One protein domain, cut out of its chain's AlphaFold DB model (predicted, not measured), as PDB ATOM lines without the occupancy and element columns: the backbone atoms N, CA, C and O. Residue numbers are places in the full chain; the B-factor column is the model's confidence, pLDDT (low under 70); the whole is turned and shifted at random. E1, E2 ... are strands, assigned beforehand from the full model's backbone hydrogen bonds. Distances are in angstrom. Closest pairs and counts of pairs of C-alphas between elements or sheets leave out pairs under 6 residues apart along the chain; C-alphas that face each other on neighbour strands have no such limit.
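This is residues 62 to 147 of the 548 residues of an uncharacterized protein of Penicillium brasilianum (UniProt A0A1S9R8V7). With little regular structure, this is a loose pair of separate two-stranded ribbons, long E1 with E4 and the small hairpin E2 with E3, and a looping stretch, residues 91 to 137, leads from E3 back to E4. The 86 printed residues hold E1, E2, E3 and E4 in that order and no named helix; the class is all strand, with 21 residues in named elements, and both sheets are antiparallel. The whole is loose, with a radius of gyration of the C-alphas of 16.4 A and spans of 45 by 39 by 28 A.

Find C-alpha 69 at (-63.308, -9.141, -27.820); from there E1 runs 19.6 A to residue 75. Next come E2, residues 80 to 82, and E3, residues 88 to 90. E4, residues 138 to 145, runs 21.4 A to C-alpha 145 at (-65.217, -13.182, -28.495).

Look at N 70 and O 144, 2.8 A apart, within hydrogen-bond range between antiparallel E1 and E4. In the hairpin, N 89 and O 81 are 2.8 A apart. E1 and E2 are apart.

The printed part has no cut. The link E3 to E4 is long, 47 residues. Look for pLDDT under 70 at residues 62 to 64 and 117 to 124.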
ATOM      1  N   ALA A  62     -55.025   4.083 -18.818       49.22
ATOM      2  CA  ALA A  62     -56.475   4.171 -18.662       49.22
ATOM      3  C   ALA A  62     -57.248   3.034 -19.356       49.22
ATOM      4  O   ALA A  62     -58.474   3.031 -19.329       49.22
ATOM      5  N   ALA A  63     -56.564   2.102 -20.022       55.16
ATOM      6  CA  ALA A  63     -57.195   0.994 -20.726       55.16
ATOM      7  C   ALA A  63     -57.231  -0.255 -19.833       55.16
ATOM      8  O   ALA A  63     -56.173  -0.708 -19.396       55.16
ATOM      9  N   GLY A  64     -58.426  -0.810 -19.594       62.16
ATOM     10  CA  GLY A  64     -58.589  -2.091 -18.898       62.16
ATOM     11  C   GLY A  64     -57.733  -3.195 -19.527       62.16
ATOM     12  O   GLY A  64     -57.528  -3.225 -20.747       62.16
ATOM     13  N   LEU A  65     -57.190  -4.074 -18.682       70.19
ATOM     14  CA  LEU A  65     -56.359  -5.202 -19.119       70.19
ATOM     15  C   LEU A  65     -57.206  -6.277 -19.790       70.19
ATOM     16  O   LEU A  65     -56.762  -6.923 -20.740       70.19
ATOM     17  N   PHE A  66     -58.432  -6.452 -19.304       78.50
ATOM     18  CA  PHE A  66     -59.394  -7.352 -19.903       78.50
ATOM     19  C   PHE A  66     -60.034  -6.723 -21.146       78.50
ATOM     20  O   PHE A  66     -60.556  -5.607 -21.110       78.50
ATOM     21  N   ARG A  67     -60.032  -7.476 -22.250       80.06
ATOM     22  CA  ARG A  67     -60.798  -7.164 -23.461       80.06
ATOM     23  C   ARG A  67     -61.795  -8.296 -23.707       80.06
ATOM     24  O   ARG A  67     -61.350  -9.436 -23.846       80.06
ATOM     25  N   PRO A  68     -63.109  -8.023 -23.787       84.00
ATOM     26  CA  PRO A  68     -64.099  -9.067 -24.050       84.00
ATOM     27  C   PRO A  68     -64.016  -9.608 -25.485       84.00
ATOM     28  O   PRO A  68     -64.354 -10.764 -25.737       84.00
ATOM     29  N   VAL A  69     -63.544  -8.781 -26.421       86.00
ATOM     30  CA  VAL A  69     -63.308  -9.141 -27.820       86.00
ATOM     31  C   VAL A  69     -61.844  -8.875 -28.143       86.00
ATOM     32  O   VAL A  69     -61.332  -7.784 -27.888       86.00
ATOM     33  N   THR A  70     -61.161  -9.863 -28.712       84.62
ATOM     34  CA  THR A  70     -59.787  -9.732 -29.191       84.62
ATOM     35  C   THR A  70     -59.774  -9.594 -30.704       84.62
ATOM     36  O   THR A  70     -60.353 -10.388 -31.433       84.62
ATOM     37  N   HIS A  71     -59.108  -8.559 -31.196       83.50
ATOM     38  CA  HIS A  71     -58.788  -8.373 -32.606       83.50
ATOM     39  C   HIS A  71     -57.418  -7.717 -32.690       83.50
ATOM     40  O   HIS A  71     -56.982  -7.038 -31.755       83.50
ATOM     41  N   GLY A  72     -56.731  -7.853 -33.816       83.88
ATOM     42  CA  GLY A  72     -55.451  -7.179 -33.934       83.88
ATOM     43  C   GLY A  72     -54.680  -7.518 -35.182       83.88
ATOM     44  O   GLY A  72     -55.141  -8.229 -36.070       83.88
ATOM     45  N   GLN A  73     -53.474  -6.974 -35.227       86.25
ATOM     46  CA  GLN A  73     -52.528  -7.209 -36.299       86.25
ATOM     47  C   GLN A  73     -51.344  -7.967 -35.750       86.25
ATOM     48  O   GLN A  73     -50.810  -7.644 -34.689       86.25
ATOM     49  N   VAL A  74     -50.935  -8.975 -36.500       85.31
ATOM     50  CA  VAL A  74     -49.836  -9.853 -36.149       85.31
ATOM     51  C   VAL A  74     -48.778  -9.735 -37.228       85.31
ATOM     52  O   VAL A  74     -49.078  -9.629 -38.412       85.31
ATOM     53  N   ARG A  75     -47.520  -9.749 -36.801       86.62
ATOM     54  CA  ARG A  75     -46.361  -9.908 -37.675       86.62
ATOM     55  C   ARG A  75     -45.450 -10.976 -37.104       86.62
ATOM     56  O   ARG A  75     -45.392 -11.178 -35.890       86.62
ATOM     57  N   LEU A  76     -44.691 -11.625 -37.974       85.00
ATOM     58  CA  LEU A  76     -43.665 -12.565 -37.551       85.00
ATOM     59  C   LEU A  76     -42.451 -11.787 -37.032       85.00
ATOM     60  O   LEU A  76     -41.892 -10.956 -37.738       85.00
ATOM     61  N   ILE A  77     -42.043 -12.069 -35.795       81.06
ATOM     62  CA  ILE A  77     -40.794 -11.549 -35.203       81.06
ATOM     63  C   ILE A  77     -39.691 -12.614 -35.141       81.06
ATOM     64  O   ILE A  77     -38.530 -12.305 -34.888       81.06
ATOM     65  N   LYS A  78     -40.069 -13.882 -35.334       82.06
ATOM     66  CA  LYS A  78     -39.188 -15.048 -35.360       82.06
ATOM     67  C   LYS A  78     -39.856 -16.137 -36.194       82.06
ATOM     68  O   LYS A  78     -41.028 -16.430 -35.987       82.06
ATOM     69  N   PHE A  79     -39.113 -16.740 -37.114       84.81
ATOM     70  CA  PHE A  79     -39.571 -17.848 -37.942       84.81
ATOM     71  C   PHE A  79     -38.371 -18.742 -38.249       84.81
ATOM     72  O   PHE A  79     -37.392 -18.293 -38.850       84.81
ATOM     73  N   ASN A  80     -38.437 -19.979 -37.764       86.12
ATOM     74  CA  ASN A  80     -37.370 -20.962 -37.865       86.12
ATOM     75  C   ASN A  80     -37.946 -22.223 -38.498       86.12
ATOM     76  O   ASN A  80     -38.924 -22.766 -37.990       86.12
ATOM     77  N   ILE A  81     -37.314 -22.697 -39.564       87.12
ATOM     78  CA  ILE A  81     -37.630 -23.980 -40.184       87.12
ATOM     79  C   ILE A  81     -36.630 -24.988 -39.637       87.12
ATOM     80  O   ILE A  81     -35.423 -24.770 -39.750       87.12
ATOM     81  N   VAL A  82     -37.129 -26.059 -39.023       90.25
ATOM     82  CA  VAL A  82     -36.308 -27.155 -38.506       90.25
ATOM     83  C   VAL A  82     -36.605 -28.390 -39.339       90.25
ATOM     84  O   VAL A  82     -37.760 -28.799 -39.439       90.25
ATOM     85  N   ASP A  83     -35.585 -28.957 -39.975       90.06
ATOM     86  CA  ASP A  83     -35.754 -30.186 -40.747       90.06
ATOM     87  C   ASP A  83     -35.801 -31.434 -39.840       90.06
ATOM     88  O   ASP A  83     -35.537 -31.379 -38.636       90.06
ATOM     89  N   LYS A  84     -36.103 -32.601 -40.429       91.81
ATOM     90  CA  LYS A  84     -36.169 -33.881 -39.695       91.81
ATOM     91  C   LYS A  84     -34.835 -34.327 -39.076       91.81
ATOM     92  O   LYS A  84     -34.818 -35.275 -38.299       91.81
ATOM     93  N   PHE A  85     -33.727 -33.694 -39.456       90.00
ATOM     94  CA  PHE A  85     -32.379 -33.975 -38.973       90.00
ATOM     95  C   PHE A  85     -31.882 -32.915 -37.973       90.00
ATOM     96  O   PHE A  85     -30.737 -32.989 -37.530       90.00
ATOM     97  N   GLY A  86     -32.726 -31.947 -37.592       86.75
ATOM     98  CA  GLY A  86     -32.397 -30.892 -36.635       86.75
ATOM     99  C   GLY A  86     -31.628 -29.706 -37.223       86.75
ATOM    100  O   GLY A  86     -31.131 -28.871 -36.467       86.75
ATOM    101  N   GLN A  87     -31.516 -29.597 -38.548       88.12
ATOM    102  CA  GLN A  87     -30.938 -28.422 -39.196       88.12
ATOM    103  C   GLN A  87     -31.931 -27.264 -39.132       88.12
ATOM    104  O   GLN A  87     -33.112 -27.434 -39.432       88.12
ATOM    105  N   VAL A  88     -31.448 -26.080 -38.745       87.69
ATOM    106  CA  VAL A  88     -32.287 -24.894 -38.542       87.69
ATOM    107  C   VAL A  88     -31.969 -23.831 -39.586       87.69
ATOM    108  O   VAL A  88     -30.836 -23.361 -39.682       87.69
ATOM    109  N   VAL A  89     -32.993 -23.394 -40.313       86.44
ATOM    110  CA  VAL A  89     -32.954 -22.205 -41.167       86.44
ATOM    111  C   VAL A  89     -33.763 -21.102 -40.489       86.44
ATOM    112  O   VAL A  89     -34.978 -21.212 -40.329       86.44
ATOM    113  N   CYS A  90     -33.085 -20.035 -40.069       84.38
ATOM    114  CA  CYS A  90     -33.712 -18.861 -39.463       84.38
ATOM    115  C   CYS A  90     -34.005 -17.808 -40.535       84.38
ATOM    116  O   CYS A  90     -33.096 -17.367 -41.235       84.38
ATOM    117  N   ALA A  91     -35.257 -17.363 -40.632       81.81
ATOM    118  CA  ALA A  91     -35.626 -16.273 -41.537       81.81
ATOM    119  C   ALA A  91     -35.206 -14.888 -41.008       81.81
ATOM    120  O   ALA A  91     -35.012 -13.956 -41.786       81.81
ATOM    121  N   PHE A  92     -35.024 -14.763 -39.691       83.31
ATOM    122  CA  PHE A  92     -34.477 -13.578 -39.026       83.31
ATOM    123  C   PHE A  92     -33.066 -13.885 -38.515       83.31
ATOM    124  O   PHE A  92     -32.815 -15.008 -38.081       83.31
ATOM    125  N   ASP A  93     -32.155 -12.905 -38.531       80.06
ATOM    126  CA  ASP A  93     -30.808 -13.100 -37.976       80.06
ATOM    127  C   ASP A  93     -30.913 -13.345 -36.457       80.06
ATOM    128  O   ASP A  93     -31.401 -12.470 -35.735       80.06
ATOM    129  N   PRO A  94     -30.493 -14.519 -35.948       76.44
ATOM    130  CA  PRO A  94     -30.635 -14.857 -34.535       76.44
ATOM    131  C   PRO A  94     -29.652 -14.097 -33.631       76.44
ATOM    132  O   PRO A  94     -29.728 -14.224 -32.407       76.44
ATOM    133  N   ARG A  95     -28.704 -13.333 -34.196       78.56
ATOM    134  CA  ARG A  95     -27.719 -12.577 -33.419       78.56
ATOM    135  C   ARG A  95     -28.385 -11.436 -32.630       78.56
ATOM    136  O   ARG A  95     -29.124 -10.640 -33.211       78.56
ATOM    137  N   PRO A  96     -28.079 -11.288 -31.326       75.88
ATOM    138  CA  PRO A  96     -28.583 -10.177 -30.524       75.88
ATOM    139  C   PRO A  96     -28.258  -8.813 -31.147       75.88
ATOM    140  O   PRO A  96     -27.145  -8.587 -31.617       75.88
ATOM    141  N   GLY A  97     -29.223  -7.890 -31.121       76.81
ATOM    142  CA  GLY A  97     -29.038  -6.505 -31.572       76.81
ATOM    143  C   GLY A  97     -29.116  -6.281 -33.087       76.81
ATOM    144  O   GLY A  97     -28.969  -5.141 -33.523       76.81
ATOM    145  N   GLN A  98     -29.368  -7.320 -33.890       76.94
ATOM    146  CA  GLN A  98     -29.605  -7.146 -35.324       76.94
ATOM    147  C   GLN A  98     -30.983  -6.522 -35.594       76.94
ATOM    148  O   GLN A  98     -31.952  -6.840 -34.896       76.94
ATOM    149  N   PRO A  99     -31.105  -5.642 -36.606       75.00
ATOM    150  CA  PRO A  99     -32.397  -5.112 -37.011       75.00
ATOM    151  C   PRO A  99     -33.266  -6.230 -37.598       75.00
ATOM    152  O   PRO A  99     -32.814  -7.015 -38.436       75.00
ATOM    153  N   LEU A 100     -34.533  -6.274 -37.182       74.19
ATOM    154  CA  LEU A 100     -35.528  -7.176 -37.757       74.19
ATOM    155  C   LEU A 100     -35.737  -6.814 -39.230       74.19
ATOM    156  O   LEU A 100     -36.195  -5.718 -39.548       74.19
ATOM    157  N   ARG A 101     -35.399  -7.738 -40.134       80.62
ATOM    158  CA  ARG A 101     -35.800  -7.629 -41.539       80.62
ATOM    159  C   ARG A 101     -37.237  -8.142 -41.671       80.62
ATOM    160  O   ARG A 101     -37.476  -9.277 -41.265       80.62
ATOM    161  N   PRO A 102     -38.174  -7.342 -42.203       81.75
ATOM    162  CA  PRO A 102     -39.572  -7.738 -42.313       81.75
ATOM    163  C   PRO A 102     -39.733  -8.921 -43.274       81.75
ATOM    164  O   PRO A 102     -39.119  -8.956 -44.343       81.75
ATOM    165  N   LEU A 103     -40.576  -9.879 -42.891       85.62
ATOM    166  CA  LEU A 103     -41.095 -10.900 -43.798       85.62
ATOM    167  C   LEU A 103     -42.437 -10.431 -44.345       85.62
ATOM    168  O   LEU A 103     -43.231  -9.855 -43.609       85.62
ATOM    169  N   TYR A 104     -42.692 -10.717 -45.617       88.25
ATOM    170  CA  TYR A 104     -43.932 -10.355 -46.297       88.25
ATOM    171  C   TYR A 104     -44.709 -11.635 -46.615       88.25
ATOM    172  O   TYR A 104     -44.461 -12.242 -47.659       88.25
ATOM    173  N   PRO A 105     -45.563 -12.115 -45.694       85.94
ATOM    174  CA  PRO A 105     -46.346 -13.316 -45.936       85.94
ATOM    175  C   PRO A 105     -47.396 -13.061 -47.024       85.94
ATOM    176  O   PRO A 105     -48.054 -12.021 -47.039       85.94
ATOM    177  N   SER A 106     -47.582 -14.039 -47.906       85.44
ATOM    178  CA  SER A 106     -48.752 -14.087 -48.782       85.44
ATOM    179  C   SER A 106     -49.928 -14.614 -47.971       85.44
ATOM    180  O   SER A 106     -49.912 -15.769 -47.550       85.44
ATOM    181  N   VAL A 107     -50.921 -13.765 -47.726       84.88
ATOM    182  CA  VAL A 107     -52.105 -14.101 -46.928       84.88
ATOM    183  C   VAL A 107     -53.365 -14.080 -47.784       84.88
ATOM    184  O   VAL A 107     -53.395 -13.443 -48.838       84.88
ATOM    185  N   SER A 108     -54.396 -14.797 -47.337       81.50
ATOM    186  CA  SER A 108     -55.731 -14.701 -47.925       81.50
ATOM    187  C   SER A 108     -56.319 -13.302 -47.722       81.50
ATOM    188  O   SER A 108     -55.853 -12.533 -46.881       81.50
ATOM    189  N   GLU A 109     -57.371 -12.983 -48.476       77.31
ATOM    190  CA  GLU A 109     -58.091 -11.711 -48.351       77.31
ATOM    191  C   GLU A 109     -58.631 -11.487 -46.926       77.31
ATOM    192  O   GLU A 109     -58.527 -10.380 -46.406       77.31
ATOM    193  N   ASP A 110     -59.088 -12.546 -46.249       74.69
ATOM    194  CA  ASP A 110     -59.639 -12.469 -44.886       74.69
ATOM    195  C   ASP A 110     -58.597 -12.138 -43.809       74.69
ATOM    196  O   ASP A 110     -58.920 -11.560 -42.772       74.69
ATOM    197  N   LEU A 111     -57.337 -12.520 -44.043       83.12
ATOM    198  CA  LEU A 111     -56.214 -12.227 -43.149       83.12
ATOM    199  C   LEU A 111     -55.436 -10.986 -43.598       83.12
ATOM    200  O   LEU A 111     -54.513 -10.548 -42.906       83.12
ATOM    201  N   ALA A 112     -55.770 -10.406 -44.749       85.00
ATOM    202  CA  ALA A 112     -55.144  -9.184 -45.208       85.00
ATOM    203  C   ALA A 112     -55.562  -8.012 -44.313       85.00
ATOM    204  O   ALA A 112     -56.718  -7.863 -43.918       85.00
ATOM    205  N   CYS A 113     -54.609  -7.141 -43.993       85.44
ATOM    206  CA  CYS A 113     -54.937  -5.899 -43.310       85.44
ATOM    207  C   CYS A 113     -55.849  -5.044 -44.196       85.44
ATOM    208  O   CYS A 113     -55.596  -4.882 -45.393       85.44
ATOM    209  N   GLN A 114     -56.883  -4.465 -43.586       82.69
ATOM    210  CA  GLN A 114     -57.821  -3.592 -44.288       82.69
ATOM    211  C   GLN A 114     -57.092  -2.455 -45.003       82.69
ATOM    212  O   GLN A 114     -56.054  -1.976 -44.551       82.69
ATOM    213  N   ARG A 115     -57.639  -1.977 -46.119       80.25
ATOM    214  CA  ARG A 115     -57.053  -0.847 -46.841       80.25
ATOM    215  C   ARG A 115     -57.170   0.440 -46.022       80.25
ATOM    216  O   ARG A 115     -58.220   0.736 -45.458       80.25
ATOM    217  N   ASN A 116     -56.118   1.254 -46.020       75.38
ATOM    218  CA  ASN A 116     -56.162   2.584 -45.429       75.38
ATOM    219  C   ASN A 116     -57.026   3.524 -46.292       75.38
ATOM    220  O   ASN A 116     -56.600   3.974 -47.356       75.38
ATOM    221  N   ALA A 117     -58.245   3.809 -45.828       68.06
ATOM    222  CA  ALA A 117     -59.223   4.636 -46.536       68.06
ATOM    223  C   ALA A 117     -58.853   6.132 -46.598       68.06
ATOM    224  O   ALA A 117     -59.419   6.863 -47.408       68.06
ATOM    225  N   MET A 118     -57.909   6.600 -45.772       68.44
ATOM    226  CA  MET A 118     -57.534   8.019 -45.707       68.44
ATOM    227  C   MET A 118     -56.546   8.449 -46.800       68.44
ATOM    228  O   MET A 118     -56.344   9.645 -47.004       68.44
ATOM    229  N   LEU A 119     -55.917   7.501 -47.503       63.69
ATOM    230  CA  LEU A 119     -54.944   7.789 -48.556       63.69
ATOM    231  C   LEU A 119     -55.572   7.538 -49.938       63.69
ATOM    232  O   LEU A 119     -55.705   6.381 -50.350       63.69
ATOM    233  N   PRO A 120     -55.961   8.590 -50.686       55.31
ATOM    234  CA  PRO A 120     -56.518   8.418 -52.023       55.31
ATOM    235  C   PRO A 120     -55.473   7.842 -52.994       55.31
ATOM    236  O   PRO A 120     -54.320   8.269 -53.026       55.31
ATOM    237  N   GLY A 121     -55.890   6.876 -53.820       59.91
ATOM    238  CA  GLY A 121     -55.154   6.443 -55.018       59.91
ATOM    239  C   GLY A 121     -54.038   5.404 -54.845       59.91
ATOM    240  O   GLY A 121     -53.481   4.994 -55.858       59.91
ATOM    241  N   ARG A 122     -53.726   4.935 -53.626       59.31
ATOM    242  CA  ARG A 122     -52.691   3.900 -53.390       59.31
ATOM    243  C   ARG A 122     -53.196   2.737 -52.531       59.31
ATOM    244  O   ARG A 122     -54.148   2.898 -51.759       59.31
ATOM    245  N   PHE A 123     -52.610   1.550 -52.697       64.75
ATOM    246  CA  PHE A 123     -52.968   0.332 -51.951       64.75
ATOM    247  C   PHE A 123     -52.098   0.198 -50.696       64.75
ATOM    248  O   PHE A 123     -51.242  -0.680 -50.606       64.75
ATOM    249  N   PHE A 124     -52.289   1.095 -49.728       68.88
ATOM    250  CA  PHE A 124     -51.651   0.953 -48.419       68.88
ATOM    251  C   PHE A 124     -52.525   0.115 -47.495       68.88
ATOM    252  O   PHE A 124     -53.715   0.403 -47.325       68.88
ATOM    253  N   ALA A 125     -51.923  -0.898 -46.881       77.94
ATOM    254  CA  ALA A 125     -52.528  -1.601 -45.766       77.94
ATOM    255  C   ALA A 125     -52.624  -0.648 -44.561       77.94
ATOM    256  O   ALA A 125     -51.706   0.125 -44.281       77.94
ATOM    257  N   ASN A 126     -53.756  -0.662 -43.866       83.31
ATOM    258  CA  ASN A 126     -53.946   0.038 -42.605       83.31
ATOM    259  C   ASN A 126     -53.221  -0.757 -41.526       83.31
ATOM    260  O   ASN A 126     -53.809  -1.670 -40.964       83.31
ATOM    261  N   THR A 127     -51.945  -0.473 -41.290       83.19
ATOM    262  CA  THR A 127     -51.086  -1.233 -40.375       83.19
ATOM    263  C   THR A 127     -50.633  -0.397 -39.185       83.19
ATOM    264  O   THR A 127     -50.533   0.826 -39.271       83.19
ATOM    265  N   ALA A 128     -50.322  -1.061 -38.070       81.75
ATOM    266  CA  ALA A 128     -49.817  -0.427 -36.852       81.75
ATOM    267  C   ALA A 128     -48.529   0.383 -37.089       81.75
ATOM    268  O   ALA A 128     -48.300   1.401 -36.440       81.75
ATOM    269  N   GLU A 129     -47.699  -0.059 -38.036       82.44
ATOM    270  CA  GLU A 129     -46.536   0.671 -38.537       82.44
ATOM    271  C   GLU A 129     -46.727   0.918 -40.037       82.44
ATOM    272  O   GLU A 129     -47.160   0.018 -40.754       82.44
ATOM    273  N   ALA A 130     -46.431   2.126 -40.521       78.31
ATOM    274  CA  ALA A 130     -46.609   2.469 -41.930       78.31
ATOM    275  C   ALA A 130     -45.660   1.653 -42.828       78.31
ATOM    276  O   ALA A 130     -44.443   1.704 -42.650       78.31
ATOM    277  N   GLU A 131     -46.215   0.949 -43.817       78.56
ATOM    278  CA  GLU A 131     -45.458   0.103 -44.748       78.56
ATOM    279  C   GLU A 131     -45.416   0.680 -46.178       78.56
ATOM    280  O   GLU A 131     -46.314   1.430 -46.583       78.56
ATOM    281  N   PRO A 132     -44.384   0.332 -46.974       78.69
ATOM    282  CA  PRO A 132     -44.328   0.659 -48.394       78.69
ATOM    283  C   PRO A 132     -45.490   0.043 -49.188       78.69
ATOM    284  O   PRO A 132     -46.009  -1.016 -48.852       78.69
ATOM    285  N   GLU A 133     -45.854   0.674 -50.304       79.88
ATOM    286  CA  GLU A 133     -46.928   0.184 -51.174       79.88
ATOM    287  C   GLU A 133     -46.643  -1.229 -51.715       79.88
ATOM    288  O   GLU A 133     -45.517  -1.551 -52.107       79.88
ATOM    289  N   GLY A 134     -47.675  -2.077 -51.732       77.94
ATOM    290  CA  GLY A 134     -47.596  -3.450 -52.241       77.94
ATOM    291  C   GLY A 134     -46.841  -4.432 -51.339       77.94
ATOM    292  O   GLY A 134     -46.642  -5.580 -51.729       77.94
ATOM    293  N   ARG A 135     -46.416  -4.012 -50.142       81.88
ATOM    294  CA  ARG A 135     -45.765  -4.874 -49.153       81.88
ATOM    295  C   ARG A 135     -46.453  -4.725 -47.807       81.88
ATOM    296  O   ARG A 135     -46.689  -3.616 -47.347       81.88
ATOM    297  N   CYS A 136     -46.761  -5.846 -47.168       85.56
ATOM    298  CA  CYS A 136     -47.364  -5.851 -45.845       85.56
ATOM    299  C   CYS A 136     -46.748  -6.978 -45.022       85.56
ATOM    300  O   CYS A 136     -46.840  -8.143 -45.396       85.56
ATOM    301  N   GLN A 137     -46.059  -6.623 -43.935       87.75
ATOM    302  CA  GLN A 137     -45.519  -7.603 -42.981       87.75
ATOM    303  C   GLN A 137     -46.551  -8.038 -41.932       87.75
ATOM    304  O   GLN A 137     -46.318  -8.981 -41.174       87.75
ATOM    305  N   PHE A 138     -47.669  -7.315 -41.868       88.56
ATOM    306  CA  PHE A 138     -48.763  -7.582 -40.954       88.56
ATOM    307  C   PHE A 138     -49.853  -8.382 -41.654       88.56
ATOM    308  O   PHE A 138     -50.124  -8.202 -42.840       88.56
ATOM    309  N   PHE A 139     -50.508  -9.227 -40.883       88.69
ATOM    310  CA  PHE A 139     -51.788  -9.815 -41.226       88.69
ATOM    311  C   PHE A 139     -52.752  -9.559 -40.073       88.69
ATOM    312  O   PHE A 139     -52.343  -9.390 -38.920       88.69
ATOM    313  N   GLN A 140     -54.031  -9.439 -40.391       84.44
ATOM    314  CA  GLN A 140     -55.065  -9.048 -39.453       84.44
ATOM    315  C   GLN A 140     -55.826 -10.283 -38.986       84.44
ATOM    316  O   GLN A 140     -56.309 -11.075 -39.787       84.44
ATOM    317  N   LEU A 141     -55.931 -10.438 -37.671       84.62
ATOM    318  CA  LEU A 141     -56.846 -11.390 -37.066       84.62
ATOM    319  C   LEU A 141     -58.187 -10.687 -36.869       84.62
ATOM    320  O   LEU A 141     -58.254  -9.623 -36.241       84.62
ATOM    321  N   GLY A 142     -59.238 -11.288 -37.426       80.75
ATOM    322  CA  GLY A 142     -60.613 -10.852 -37.215       80.75
ATOM    323  C   GLY A 142     -61.005 -10.880 -35.732       80.75
ATOM    324  O   GLY A 142     -60.319 -11.507 -34.918       80.75
ATOM    325  N   PRO A 143     -62.091 -10.187 -35.367       85.31
ATOM    326  CA  PRO A 143     -62.556 -10.154 -33.991       85.31
ATOM    327  C   PRO A 143     -62.937 -11.547 -33.487       85.31
ATOM    328  O   PRO A 143     -63.541 -12.336 -34.202       85.31
ATOM    329  N   ARG A 144     -62.587 -11.852 -32.240       85.12
ATOM    330  CA  ARG A 144     -62.948 -13.089 -31.545       85.12
ATOM    331  C   ARG A 144     -63.482 -12.754 -30.167       85.12
ATOM    332  O   ARG A 144     -62.880 -11.969 -29.440       85.12
ATOM    333  N   ILE A 145     -64.623 -13.333 -29.821       89.12
ATOM    334  CA  ILE A 145     -65.217 -13.182 -28.495       89.12
ATOM    335  C   ILE A 145     -64.459 -14.114 -27.543       89.12
ATOM    336  O   ILE A 145     -64.298 -15.293 -27.839       89.12
ATOM    337  N   ASN A 146     -63.982 -13.595 -26.409       88.19
ATOM    338  CA  ASN A 146     -63.192 -14.352 -25.426       88.19
ATOM    339  C   ASN A 146     -64.053 -15.238 -24.497       88.19
ATOM    340  O   ASN A 146     -63.656 -15.545 -23.377       88.19
ATOM    341  N   GLN A 147     -65.246 -15.618 -24.942       89.44
ATOM    342  CA  GLN A 147     -66.167 -16.498 -24.235       89.44
ATOM    343  C   GLN A 147     -67.011 -17.270 -25.245       89.44
ATOM    344  O   GLN A 147     -67.200 -16.816 -26.376       89.44
TER     345      GLN A 147